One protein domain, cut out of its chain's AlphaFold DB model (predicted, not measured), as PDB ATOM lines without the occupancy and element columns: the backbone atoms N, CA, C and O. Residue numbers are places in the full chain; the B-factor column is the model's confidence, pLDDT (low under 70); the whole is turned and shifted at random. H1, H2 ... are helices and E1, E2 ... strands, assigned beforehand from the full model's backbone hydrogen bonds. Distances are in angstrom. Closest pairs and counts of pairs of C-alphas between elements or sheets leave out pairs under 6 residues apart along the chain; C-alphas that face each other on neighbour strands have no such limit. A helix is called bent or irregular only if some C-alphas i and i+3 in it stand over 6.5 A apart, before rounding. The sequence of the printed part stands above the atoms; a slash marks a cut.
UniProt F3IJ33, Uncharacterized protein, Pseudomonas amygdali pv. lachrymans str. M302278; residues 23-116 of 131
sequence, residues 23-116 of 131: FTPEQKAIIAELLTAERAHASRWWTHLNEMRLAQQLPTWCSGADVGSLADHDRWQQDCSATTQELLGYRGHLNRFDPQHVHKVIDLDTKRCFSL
ATOM      1  N   PHE A  23     180.349 -79.424 271.435       80.50
ATOM      2  CA  PHE A  23     181.284 -79.124 270.354       80.50
ATOM      3  C   PHE A  23     182.025 -80.390 269.923       80.50
ATOM      4  O   PHE A  23     182.540 -81.137 270.765       80.50
ATOM      5  N   THR A  24     182.158 -80.590 268.610       87.06
ATOM      6  CA  THR A  24     182.997 -81.671 268.083       87.06
ATOM      7  C   THR A  24     184.466 -81.440 268.462       87.06
ATOM      8  O   THR A  24     184.864 -80.298 268.728       87.06
ATOM      9  N   PRO A  25     185.309 -82.488 268.468       85.38
ATOM     10  CA  PRO A  25     186.744 -82.338 268.706       85.38
ATOM     11  C   PRO A  25     187.393 -81.267 267.815       85.38
ATOM     12  O   PRO A  25     188.161 -80.438 268.299       85.38
ATOM     13  N   GLU A  26     187.029 -81.208 266.534       87.88
ATOM     14  CA  GLU A  26     187.547 -80.215 265.585       87.88
ATOM     15  C   GLU A  26     187.131 -78.790 265.969       87.88
ATOM     16  O   GLU A  26     187.944 -77.868 265.929       87.88
ATOM     17  N   GLN A  27     185.880 -78.597 266.393       89.06
ATOM     18  CA  GLN A  27     185.400 -77.294 266.854       89.06
ATOM     19  C   GLN A  27     186.114 -76.859 268.134       89.06
ATOM     20  O   GLN A  27     186.528 -75.705 268.246       89.06
ATOM     21  N   LYS A  28     186.324 -77.786 269.076       88.88
ATOM     22  CA  LYS A  28     187.086 -77.520 270.301       88.88
ATOM     23  C   LYS A  28     188.541 -77.148 270.002       88.88
ATOM     24  O   LYS A  28     189.073 -76.259 270.661       88.88
ATOM     25  N   ALA A  29     189.162 -77.767 268.996       89.62
ATOM     26  CA  ALA A  29     190.507 -77.411 268.541       89.62
ATOM     27  C   ALA A  29     190.567 -75.960 268.037       89.62
ATOM     28  O   ALA A  29     191.388 -75.173 268.506       89.62
ATOM     29  N   ILE A  30     189.630 -75.578 267.162       92.31
ATOM     30  CA  ILE A  30     189.537 -74.212 266.625       92.31
ATOM     31  C   ILE A  30     189.302 -73.200 267.754       92.31
ATOM     32  O   ILE A  30     189.957 -72.160 267.808       92.31
ATOM     33  N   ILE A  31     188.394 -73.500 268.687       91.81
ATOM     34  CA  ILE A  31     188.129 -72.632 269.841       91.81
ATOM     35  C   ILE A  31     189.395 -72.468 270.694       91.81
ATOM     36  O   ILE A  31     189.714 -71.350 271.097       91.81
ATOM     37  N   ALA A  32     190.144 -73.543 270.949       91.75
ATOM     38  CA  ALA A  32     191.383 -73.480 271.722       91.75
ATOM     39  C   ALA A  32     192.453 -72.600 271.052       91.75
ATOM     40  O   ALA A  32     193.114 -71.813 271.739       91.75
ATOM     41  N   GLU A  33     192.596 -72.676 269.729       93.38
ATOM     42  CA  GLU A  33     193.505 -71.810 268.966       93.38
ATOM     43  C   GLU A  33     193.092 -70.336 269.052       93.38
ATOM     44  O   GLU A  33     193.924 -69.475 269.353       93.38
ATOM     45  N   LEU A  34     191.801 -70.040 268.869       94.56
ATOM     46  CA  LEU A  34     191.268 -68.678 268.964       94.56
ATOM     47  C   LEU A  34     191.464 -68.080 270.360       94.56
ATOM     48  O   LEU A  34     191.940 -66.951 270.484       94.56
ATOM     49  N   LEU A  35     191.157 -68.847 271.411       93.44
ATOM     50  CA  LEU A  35     191.388 -68.429 272.796       93.44
ATOM     51  C   LEU A  35     192.880 -68.209 273.073       93.44
ATOM     52  O   LEU A  35     193.247 -67.275 273.780       93.44
ATOM     53  N   THR A  36     193.761 -69.038 272.512       93.25
ATOM     54  CA  THR A  36     195.212 -68.865 272.671       93.25
ATOM     55  C   THR A  36     195.688 -67.568 272.016       93.25
ATOM     56  O   THR A  36     196.444 -66.811 272.630       93.25
ATOM     57  N   ALA A  37     195.217 -67.271 270.803       93.75
ATOM     58  CA  ALA A  37     195.559 -66.043 270.093       93.75
ATOM     59  C   ALA A  37     195.046 -64.784 270.819       93.75
ATOM     60  O   ALA A  37     195.788 -63.810 270.972       93.75
ATOM     61  N   GLU A  38     193.803 -64.817 271.308       93.75
ATOM     62  CA  GLU A  38     193.194 -63.737 272.089       93.75
ATOM     63  C   GLU A  38     193.971 -63.477 273.385       93.75
ATOM     64  O   GLU A  38     194.415 -62.350 273.627       93.75
ATOM     65  N   ARG A  39     194.269 -64.525 274.159       93.25
ATOM     66  CA  ARG A  39     195.020 -64.397 275.417       93.25
ATOM     67  C   ARG A  39     196.448 -63.918 275.212       93.25
ATOM     68  O   ARG A  39     196.956 -63.141 276.022       93.25
ATOM     69  N   ALA A  40     197.097 -64.329 274.122       90.88
ATOM     70  CA  ALA A  40     198.414 -63.815 273.759       90.88
ATOM     71  C   ALA A  40     198.356 -62.311 273.449       90.88
ATOM     72  O   ALA A  40     199.239 -61.558 273.860       90.88
ATOM     73  N   HIS A  41     197.301 -61.849 272.771       89.94
ATOM     74  CA  HIS A  41     197.085 -60.427 272.520       89.94
ATOM     75  C   HIS A  41     196.842 -59.648 273.823       89.94
ATOM     76  O   HIS A  41     197.495 -58.625 274.049       89.94
ATOM     77  N   ALA A  42     195.958 -60.141 274.695       90.06
ATOM     78  CA  ALA A  42     195.671 -59.535 275.995       90.06
ATOM     79  C   ALA A  42     196.924 -59.443 276.888       90.06
ATOM     80  O   ALA A  42     197.186 -58.398 277.484       90.06
ATOM     81  N   SER A  43     197.763 -60.484 276.893       87.75
ATOM     82  CA  SER A  43     199.034 -60.493 277.635       87.75
ATOM     83  C   SER A  43     200.012 -59.419 277.143       87.75
ATOM     84  O   SER A  43     200.732 -58.824 277.939       87.75
ATOM     85  N   ARG A  44     200.039 -59.102 275.839       88.94
ATOM     86  CA  ARG A  44     200.882 -58.001 275.330       88.94
ATOM     87  C   ARG A  44     200.395 -56.639 275.809       88.94
ATOM     88  O   ARG A  44     201.215 -55.806 276.194       88.94
ATOM     89  N   TRP A  45     199.081 -56.420 275.774       87.50
ATOM     90  CA  TRP A  45     198.450 -55.210 276.309       87.50
ATOM     91  C   TRP A  45     198.790 -55.024 277.791       87.50
ATOM     92  O   TRP A  45     199.190 -53.937 278.204       87.50
ATOM     93  N   TRP A  46     198.720 -56.112 278.558       87.31
ATOM     94  CA  TRP A  46     199.103 -56.138 279.961       87.31
ATOM     95  C   TRP A  46     200.546 -55.670 280.193       87.31
ATOM     96  O   TRP A  46     200.801 -54.804 281.033       87.31
ATOM     97  N   THR A  47     201.493 -56.199 279.412       87.38
ATOM     98  CA  THR A  47     202.901 -55.784 279.472       87.38
ATOM     99  C   THR A  47     203.062 -54.290 279.196       87.38
ATOM    100  O   THR A  47     203.706 -53.600 279.982       87.38
ATOM    101  N   HIS A  48     202.417 -53.767 278.149       88.19
ATOM    102  CA  HIS A  48     202.519 -52.348 277.791       88.19
ATOM    103  C   HIS A  48     201.975 -51.435 278.897       88.19
ATOM    104  O   HIS A  48     202.598 -50.429 279.233       88.19
ATOM    105  N   LEU A  49     200.844 -51.793 279.514       85.94
ATOM    106  CA  LEU A  49     200.307 -51.030 280.643       85.94
ATOM    107  C   LEU A  49     201.266 -50.999 281.835       85.94
ATOM    108  O   LEU A  49     201.411 -49.960 282.482       85.94
ATOM    109  N   ASN A  50     201.921 -52.121 282.134       86.25
ATOM    110  CA  ASN A  50     202.889 -52.182 283.225       86.25
ATOM    111  C   ASN A  50     204.138 -51.351 282.942       86.25
ATOM    112  O   ASN A  50     204.592 -50.630 283.829       86.25
ATOM    113  N   GLU A  51     204.651 -51.383 281.715       89.06
ATOM    114  CA  GLU A  51     205.761 -50.523 281.295       89.06
ATOM    115  C   GLU A  51     205.393 -49.038 281.428       89.06
ATOM    116  O   GLU A  51     206.131 -48.270 282.051       89.06
ATOM    117  N   MET A  52     204.208 -48.640 280.950       88.31
ATOM    118  CA  MET A  52     203.706 -47.269 281.106       88.31
ATOM    119  C   MET A  52     203.538 -46.870 282.576       88.31
ATOM    120  O   MET A  52     203.811 -45.725 282.937       88.31
ATOM    121  N   ARG A  53     203.113 -47.796 283.444       85.56
ATOM    122  CA  ARG A  53     202.980 -47.546 284.886       85.56
ATOM    123  C   ARG A  53     204.329 -47.291 285.542       85.56
ATOM    124  O   ARG A  53     204.469 -46.320 286.283       85.56
ATOM    125  N   LEU A  54     205.317 -48.140 285.263       86.19
ATOM    126  CA  LEU A  54     206.677 -47.985 285.782       86.19
ATOM    127  C   LEU A  54     207.308 -46.674 285.298       86.19
ATOM    128  O   LEU A  54     207.981 -45.998 286.070       86.19
ATOM    129  N   ALA A  55     207.021 -46.279 284.056       90.25
ATOM    130  CA  ALA A  55     207.466 -45.019 283.474       90.25
ATOM    131  C   ALA A  55     206.653 -43.784 283.919       90.25
ATOM    132  O   ALA A  55     206.977 -42.677 283.493       90.25
ATOM    133  N   GLN A  56     205.607 -43.942 284.745       86.50
ATOM    134  CA  GLN A  56     204.676 -42.867 285.140       86.50
ATOM    135  C   GLN A  56     204.010 -42.158 283.941       86.50
ATOM    136  O   GLN A  56     203.693 -40.973 283.990       86.50
ATOM    137  N   GLN A  57     203.782 -42.896 282.853       89.38
ATOM    138  CA  GLN A  57     203.171 -42.413 281.608       89.38
ATOM    139  C   GLN A  57     201.690 -42.794 281.480       89.38
ATOM    140  O   GLN A  57     201.076 -42.574 280.435       89.38
ATOM    141  N   LEU A  58     201.099 -43.390 282.521       86.31
ATOM    142  CA  LEU A  58     199.677 -43.713 282.513       86.31
ATOM    143  C   LEU A  58     198.822 -42.436 282.544       86.31
ATOM    144  O   LEU A  58     199.104 -41.526 283.328       86.31
ATOM    145  N   PRO A  59     197.740 -42.374 281.747       85.31
ATOM    146  CA  PRO A  59     196.762 -41.300 281.850       85.31
ATOM    147  C   PRO A  59     196.193 -41.174 283.269       85.31
ATOM    148  O   PRO A  59     195.971 -42.171 283.955       85.31
ATOM    149  N   THR A  60     195.875 -39.949 283.685       82.25
ATOM    150  CA  THR A  60     195.364 -39.652 285.037       82.25
ATOM    151  C   THR A  60     194.011 -40.293 285.353       82.25
ATOM    152  O   THR A  60     193.682 -40.486 286.519       82.25
ATOM    153  N   TRP A  61     193.221 -40.656 284.340       80.38
ATOM    154  CA  TRP A  61     191.986 -41.420 284.537       80.38
ATOM    155  C   TRP A  61     192.249 -42.916 284.793       80.38
ATOM    156  O   TRP A  61     191.413 -43.575 285.404       80.38
ATOM    157  N   CYS A  62     193.405 -43.447 284.374       75.69
ATOM    158  CA  CYS A  62     193.829 -44.824 284.653       75.69
ATOM    159  C   CYS A  62     194.526 -44.959 286.006       75.69
ATOM    160  O   CYS A  62     194.510 -46.033 286.593       75.69
ATOM    161  N   SER A  63     195.191 -43.906 286.488       68.12
ATOM    162  CA  SER A  63     196.085 -43.994 287.649       68.12
ATOM    163  C   SER A  63     195.368 -44.286 288.973       68.12
ATOM    164  O   SER A  63     195.998 -44.808 289.887       68.12
ATOM    165  N   GLY A  64     194.073 -43.970 289.074       67.38
ATOM    166  CA  GLY A  64     193.227 -44.294 290.230       67.38
ATOM    167  C   GLY A  64     192.369 -45.551 290.064       67.38
ATOM    168  O   GLY A  64     191.627 -45.891 290.980       67.38
ATOM    169  N   ALA A  65     192.432 -46.216 288.908       67.88
ATOM    170  CA  ALA A  65     191.706 -47.451 288.651       67.88
ATOM    171  C   ALA A  65     192.662 -48.644 288.794       67.88
ATOM    172  O   ALA A  65     193.787 -48.602 288.301       67.88
ATOM    173  N   ASP A  66     192.196 -49.746 289.384       72.44
ATOM    174  CA  ASP A  66     192.955 -51.005 289.483       72.44
ATOM    175  C   ASP A  66     193.201 -51.678 288.112       72.44
ATOM    176  O   ASP A  66     193.722 -52.790 288.047       72.44
ATOM    177  N   VAL A  67     192.855 -51.008 287.008       73.06
ATOM    178  CA  VAL A  67     193.072 -51.454 285.628       73.06
ATOM    179  C   VAL A  67     194.555 -51.647 285.399       73.06
ATOM    180  O   VAL A  67     195.342 -50.710 285.533       73.06
ATOM    181  N   GLY A  68     194.970 -52.849 285.021       74.12
ATOM    182  CA  GLY A  68     196.394 -53.107 284.873       74.12
ATOM    183  C   GLY A  68     197.111 -53.425 286.197       74.12
ATOM    184  O   GLY A  68     198.335 -53.490 286.180       74.12
ATOM    185  N   SER A  69     196.419 -53.601 287.332       81.56
ATOM    186  CA  SER A  69     197.007 -54.043 288.618       81.56
ATOM    187  C   SER A  69     197.079 -55.569 288.749       81.56
ATOM    188  O   SER A  69     196.227 -56.267 288.212       81.56
ATOM    189  N   LEU A  70     198.040 -56.123 289.496       84.31
ATOM    190  CA  LEU A  70     198.185 -57.587 289.627       84.31
ATOM    191  C   LEU A  70     196.853 -58.312 289.927       84.31
ATOM    192  O   LEU A  70     196.568 -59.338 289.322       84.31
ATOM    193  N   ALA A  71     195.994 -57.721 290.764       87.12
ATOM    194  CA  ALA A  71     194.670 -58.258 291.075       87.12
ATOM    195  C   ALA A  71     193.706 -58.305 289.869       87.12
ATOM    196  O   ALA A  71     192.878 -59.207 289.772       87.12
ATOM    197  N   ASP A  72     193.788 -57.336 288.959       85.69
ATOM    198  CA  ASP A  72     193.030 -57.304 287.701       85.69
ATOM    199  C   ASP A  72     193.498 -58.410 286.744       85.69
ATOM    200  O   ASP A  72     192.681 -59.137 286.178       85.69
ATOM    201  N   HIS A  73     194.813 -58.627 286.653       87.69
ATOM    202  CA  HIS A  73     195.374 -59.748 285.893       87.69
ATOM    203  C   HIS A  73     194.953 -61.105 286.460       87.69
ATOM    204  O   HIS A  73     194.544 -61.985 285.704       87.69
ATOM    205  N   ASP A  74     195.009 -61.277 287.781       90.12
ATOM    206  CA  ASP A  74     194.600 -62.526 288.426       90.12
ATOM    207  C   ASP A  74     193.116 -62.826 288.179       90.12
ATOM    208  O   ASP A  74     192.749 -63.969 287.900       90.12
ATOM    209  N   ARG A  75     192.263 -61.795 288.209       89.88
ATOM    210  CA  ARG A  75     190.837 -61.907 287.870       89.88
ATOM    211  C   ARG A  75     190.636 -62.317 286.413       89.88
ATOM    212  O   ARG A  75     189.922 -63.278 286.146       89.88
ATOM    213  N   TRP A  76     191.334 -61.668 285.482       90.25
ATOM    214  CA  TRP A  76     191.312 -62.053 284.069       90.25
ATOM    215  C   TRP A  76     191.777 -63.505 283.855       90.25
ATOM    216  O   TRP A  76     191.186 -64.245 283.065       90.25
ATOM    217  N   GLN A  77     192.799 -63.958 284.585       90.44
ATOM    218  CA  GLN A  77     193.293 -65.333 284.503       90.44
ATOM    219  C   GLN A  77     192.275 -66.354 285.047       90.44
ATOM    220  O   GLN A  77     192.141 -67.457 284.496       90.44
ATOM    221  N   GLN A  78     191.531 -65.996 286.096       91.00
ATOM    222  CA  GLN A  78     190.405 -66.788 286.602       91.00
ATOM    223  C   GLN A  78     189.278 -66.876 285.565       91.00
ATOM    224  O   GLN A  78     188.833 -67.983 285.255       91.00
ATOM    225  N   ASP A  79     188.896 -65.753 284.954       90.25
ATOM    226  CA  ASP A  79     187.867 -65.701 283.908       90.25
ATOM    227  C   ASP A  79     188.268 -66.522 282.671       90.25
ATOM    228  O   ASP A  79     187.458 -67.262 282.103       90.25
ATOM    229  N   CYS A  80     189.548 -66.481 282.288       91.00
ATOM    230  CA  CYS A  80     190.102 -67.334 281.239       91.00
ATOM    231  C   CYS A  80     189.968 -68.824 281.581       91.00
ATOM    232  O   CYS A  80     189.588 -69.635 280.730       91.00
ATOM    233  N   SER A  81     190.272 -69.194 282.824       88.81
ATOM    234  CA  SER A  81     190.194 -70.582 283.291       88.81
ATOM    235  C   SER A  81     188.749 -71.082 283.353       88.81
ATOM    236  O   SER A  81     188.484 -72.229 282.986       88.81
ATOM    237  N   ALA A  82     187.814 -70.225 283.773       87.44
ATOM    238  CA  ALA A  82     186.384 -70.510 283.755       87.44
ATOM    239  C   ALA A  82     185.887 -70.698 282.317       87.44
ATOM    240  O   ALA A  82     185.339 -71.743 281.989       87.44
ATOM    241  N   THR A  83     186.201 -69.761 281.420       88.56
ATOM    242  CA  THR A  83     185.807 -69.831 280.003       88.56
ATOM    243  C   THR A  83     186.330 -71.094 279.315       88.56
ATOM    244  O   THR A  83     185.607 -71.738 278.561       88.56
ATOM    245  N   THR A  84     187.582 -71.487 279.580       89.62
ATOM    246  CA  THR A  84     188.155 -72.725 279.023       89.62
ATOM    247  C   THR A  84     187.443 -73.971 279.536       89.62
ATOM    248  O   THR A  84     187.210 -74.891 278.758       89.62
ATOM    249  N   GLN A  85     187.076 -74.014 280.814       85.56
ATOM    250  CA  GLN A  85     186.317 -75.140 281.348       85.56
ATOM    251  C   GLN A  85     184.911 -75.200 280.753       85.56
ATOM    252  O   GLN A  85     184.480 -76.277 280.368       85.56
ATOM    253  N   GLU A  86     184.221 -74.069 280.656       84.88
ATOM    254  CA  GLU A  86     182.848 -74.017 280.154       84.88
ATOM    255  C   GLU A  86     182.774 -74.395 278.664       84.88
ATOM    256  O   GLU A  86     181.935 -75.196 278.269       84.88
ATOM    257  N   LEU A  87     183.691 -73.894 277.828       85.56
ATOM    258  CA  LEU A  87     183.675 -74.176 276.385       85.56
ATOM    259  C   LEU A  87     184.318 -75.513 276.012       85.56
ATOM    260  O   LEU A  87     183.898 -76.162 275.056       85.56
ATOM    261  N   LEU A  88     185.388 -75.902 276.709       85.56
ATOM    262  CA  LEU A  88     186.207 -77.047 276.315       85.56
ATOM    263  C   LEU A  88     186.130 -78.204 277.303       85.56
ATOM    264  O   LEU A  88     186.704 -79.237 277.002       85.56
ATOM    265  N   GLY A  89     185.497 -78.069 278.470       83.19
ATOM    266  CA  GLY A  89     185.531 -79.092 279.526       83.19
ATOM    267  C   GLY A  89     186.926 -79.325 280.121       83.19
ATOM    268  O   GLY A  89     187.141 -80.305 280.827       83.19
ATOM    269  N   TYR A  90     187.894 -78.449 279.833       83.69
ATOM    270  CA  TYR A  90     189.305 -78.663 280.141       83.69
ATOM    271  C   TYR A  90     189.792 -77.767 281.284       83.69
ATOM    272  O   TYR A  90     189.481 -76.579 281.361       83.69
ATOM    273  N   ARG A  91     190.618 -78.340 282.162       82.94
ATOM    274  CA  ARG A  91     191.310 -77.639 283.248       82.94
ATOM    275  C   ARG A  91     192.814 -77.730 283.016       82.94
ATOM    276  O   ARG A  91     193.409 -78.789 283.187       82.94
ATOM    277  N   GLY A  92     193.429 -76.618 282.627       83.94
ATOM    278  CA  GLY A  92     194.871 -76.539 282.400       83.94
ATOM    279  C   GLY A  92     195.259 -75.443 281.414       83.94
ATOM    280  O   GLY A  92     194.427 -74.652 280.969       83.94
ATOM    281  N   HIS A  93     196.540 -75.409 281.051       83.25
ATOM    282  CA  HIS A  93     197.032 -74.505 280.013       83.25
ATOM    283  C   HIS A  93     196.586 -74.970 278.625       83.25
ATOM    284  O   HIS A  93     196.820 -76.121 278.261       83.25
ATOM    285  N   LEU A  94     196.030 -74.053 277.825       87.19
ATOM    286  CA  LEU A  94     195.568 -74.331 276.456       87.19
ATOM    287  C   LEU A  94     196.655 -74.936 275.553       87.19
ATOM    288  O   LEU A  94     196.339 -75.749 274.698       87.19
ATOM    289  N   ASN A  95     197.937 -74.643 275.791       84.00
ATOM    290  CA  ASN A  95     199.051 -75.247 275.043       84.00
ATOM    291  C   ASN A  95     199.158 -76.776 275.209       84.00
ATOM    292  O   ASN A  95     199.875 -77.427 274.456       84.00
ATOM    293  N   ARG A  96     198.498 -77.345 276.224       85.19
ATOM    294  CA  ARG A  96     198.421 -78.790 276.482       85.19
ATOM    295  C   ARG A  96     197.018 -79.342 276.206       85.19
ATOM    296  O   ARG A  96     196.738 -80.493 276.536       85.19
ATOM    297  N   PHE A  97     196.124 -78.523 275.664       85.56
ATOM    298  CA  PHE A  97     194.792 -78.968 275.300       85.56
ATOM    299  C   PHE A  97     194.885 -79.959 274.139       85.56
ATOM    300  O   PHE A  97     195.509 -79.671 273.120       85.56
ATOM    301  N   ASP A  98     194.252 -81.115 274.309       84.75
ATOM    302  CA  ASP A  98     194.098 -82.108 273.256       84.75
ATOM    303  C   ASP A  98     192.596 -82.339 273.018       84.75
ATOM    304  O   ASP A  98     191.911 -82.864 273.909       84.75
ATOM    305  N   PRO A  99     192.069 -81.960 271.840       82.06
ATOM    306  CA  PRO A  99     190.655 -82.108 271.508       82.06
ATOM    307  C   PRO A  99     190.180 -83.567 271.483       82.06
ATOM    308  O   PRO A  99     188.980 -83.807 271.596       82.06
ATOM    309  N   GLN A 100     191.085 -84.544 271.369       74.44
ATOM    310  CA  GLN A 100     190.747 -85.970 271.370       74.44
ATOM    311  C   GLN A 100     190.626 -86.561 272.786       74.44
ATOM    312  O   GLN A 100     190.061 -87.639 272.951       74.44
ATOM    313  N   HIS A 101     191.120 -85.868 273.821       67.06
ATOM    314  CA  HIS A 101     191.266 -86.409 275.184       67.06
ATOM    315  C   HIS A 101     190.538 -85.602 276.271       67.06
ATOM    316  O   HIS A 101     190.845 -85.722 277.459       67.06
ATOM    317  N   VAL A 102     189.545 -84.808 275.877       61.44
ATOM    318  CA  VAL A 102     188.843 -83.821 276.716       61.44
ATOM    319  C   VAL A 102     188.209 -84.406 277.995       61.44
ATOM    320  O   VAL A 102     188.018 -83.683 278.969       61.44
ATOM    321  N   HIS A 103     187.963 -85.717 278.057       53.91
ATOM    322  CA  HIS A 103     187.349 -86.379 279.216       53.91
ATOM    323  C   HIS A 103     188.313 -86.831 280.319       53.91
ATOM    324  O   HIS A 103     187.844 -87.322 281.347       53.91
ATOM    325  N   LYS A 104     189.636 -86.660 280.164       49.28
ATOM    326  CA  LYS A 104     190.595 -87.048 281.207       49.28
ATOM    327  C   LYS A 104     190.888 -85.891 282.156       49.28
ATOM    328  O   LYS A 104     191.730 -85.041 281.872       49.28
ATOM    329  N   VAL A 105     190.236 -85.890 283.316       45.19
ATOM    330  CA  VAL A 105     190.650 -85.042 284.439       45.19
ATOM    331  C   VAL A 105     192.020 -85.539 284.894       45.19
ATOM    332  O   VAL A 105     192.169 -86.680 285.337       45.19
ATOM    333  N   ILE A 106     193.040 -84.701 284.716       46.81
ATOM    334  CA  ILE A 106     194.367 -84.931 285.283       46.81
ATOM    335  C   ILE A 106     194.326 -84.360 286.693       46.81
ATOM    336  O   ILE A 106     194.277 -83.144 286.868       46.81
ATOM    337  N   ASP A 107     194.349 -85.237 287.688       41.75
ATOM    338  CA  ASP A 107     194.620 -84.822 289.056       41.75
ATOM    339  C   ASP A 107     196.090 -84.371 289.137       41.75
ATOM    340  O   ASP A 107     197.020 -85.151 288.902       41.75
ATOM    341  N   LEU A 108     196.292 -83.074 289.381       45.53
ATOM    342  CA  LEU A 108     197.604 -82.428 289.398       45.53
ATOM    343  C   LEU A 108     198.432 -82.819 290.631       45.53
ATOM    344  O   LEU A 108     199.661 -82.782 290.545       45.53
ATOM    345  N   ASP A 109     197.790 -83.271 291.713       43.06
ATOM    346  CA  ASP A 109     198.470 -83.712 292.935       43.06
ATOM    347  C   ASP A 109     199.004 -85.146 292.795       43.06
ATOM    348  O   ASP A 109     200.053 -85.488 293.345       43.06
ATOM    349  N   THR A 110     198.334 -85.986 291.999       48.94
ATOM    350  CA  THR A 110     198.687 -87.409 291.835       48.94
ATOM    351  C   THR A 110     199.230 -87.776 290.451       48.94
ATOM    352  O   THR A 110     199.646 -88.916 290.237       48.94
ATOM    353  N   LYS A 111     199.254 -86.831 289.494       45.59
ATOM    354  CA  LYS A 111     199.587 -87.047 288.067       45.59
ATOM    355  C   LYS A 111     198.775 -88.169 287.402       45.59
ATOM    356  O   LYS A 111     199.205 -88.730 286.390       45.59
ATOM    357  N   ARG A 112     197.610 -88.518 287.948       37.28
ATOM    358  CA  ARG A 112     196.795 -89.638 287.471       37.28
ATOM    359  C   ARG A 112     195.688 -89.123 286.548       37.28
ATOM    360  O   ARG A 112     194.996 -88.164 286.872       37.28
ATOM    361  N   CYS A 113     195.548 -89.752 285.381       40.41
ATOM    362  CA  CYS A 113     194.479 -89.467 284.417       40.41
ATOM    363  C   CYS A 113     193.230 -90.294 284.746       40.41
ATOM    364  O   CYS A 113     193.316 -91.523 284.736       40.41
ATOM    365  N   PHE A 114     192.074 -89.652 284.925       39.06
ATOM    366  CA  PHE A 114     190.775 -90.325 285.054       39.06
ATOM    367  C   PHE A 114     189.820 -89.874 283.947       39.06
ATOM    368  O   PHE A 114     189.586 -88.677 283.816       39.06
ATOM    369  N   SER A 115     189.260 -90.811 283.171       41.72
ATOM    370  CA  SER A 115     188.145 -90.512 282.253       41.72
ATOM    371  C   SER A 115     186.846 -90.422 283.056       41.72
ATOM    372  O   SER A 115     186.536 -91.359 283.793       41.72
ATOM    373  N   LEU A 116     186.080 -89.336 282.922       45.66
ATOM    374  CA  LEU A 116     184.750 -89.182 283.547       45.66
ATOM    375  C   LEU A 116     183.628 -89.847 282.728       45.66
ATOM    376  O   LEU A 116     182.558 -89.281 282.530       45.66
TER     377      LEU A 116
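AT A GLANCE: This is residues 23 to 116 of the 131 residues of an uncharacterized protein of Pseudomonas amygdali pv. lachrymans str. M302278 (UniProt F3IJ33). Picture a long helical hairpin, H1 and the shorter H2 side by side and running opposite ways, with a small two-strand hairpin, E1 and E2, at the end where H1 begins and H2 ends. At the other end, the long loop of residues 55 to 69 folds back from H1 to H2, and a second long loop, residues 89 to 103, leads from H2 to the strands. The printed part has 94 residues with two named helices and two named strands, in the order H1, H2, E1, E2; the sheet is E1 - E2, antiparallel, and the class is mostly helix. The whole is loose, with a radius of gyration of the C-alphas of 17.0 A, and elongated, with spans of 51 by 29 by 17 A.

IN THESE COORDINATES: Start at Phe 23 and go on to C-alpha 25 at (186.744, -82.338, 268.706), where H1 begins. H1, residues 25 to 54, is the longest helix and covers 43.2 A to C-alpha 54 at (206.677, -47.985, 285.782). After residues 55 to 69 look for H2, residues 70 to 88, which runs 26.4 A from its first to its last C-alpha. After residues 89 to 103 come E1, residues 104 to 107, 9.1 A long, and E2, residues 112 to 115, 10.1 A long, which ends at C-alpha 115 at (188.145, -90.512, 282.253).

HOW THE PARTS SIT: Begin with the helical hairpin of H1 and H2. The two helices touch, and their closest C-alphas, those of Lys 28 and Leu 88, are 6.1 A apart. They run opposite ways at a shallow tilt of 5 degrees, with centres 11.5 A apart. In H1 and H2 every O i to N i+4 pair is within hydrogen-bond range, and neither helix is bent. Further along, E1 and E2 form a hairpin of antiparallel neighbours, with 149 degrees between their directions. Look there for N 105 and O 114, 2.9 A apart, and N 114 and O 105, 3.0 A apart, both pairs within hydrogen-bond range. The C-alphas of 104 and 115 face each other at 4.4 A. H1 is apart from E1 and from E2, and H2 is apart from E2.

THE WHOLE: The two C-alphas farthest apart are those of Thr 60 and Ser 115, at 51.4 A. The printed part has no cut. The links from H1 to H2 and from H2 to E1 are long, 15 residues each, and the link from E1 to E2 is tight, with 4 residues. The mean pLDDT of the printed part is 79.4; residues 63 to 65 and 101 to 116 are under 70, and the means of E1 and E2 are 46 and 40.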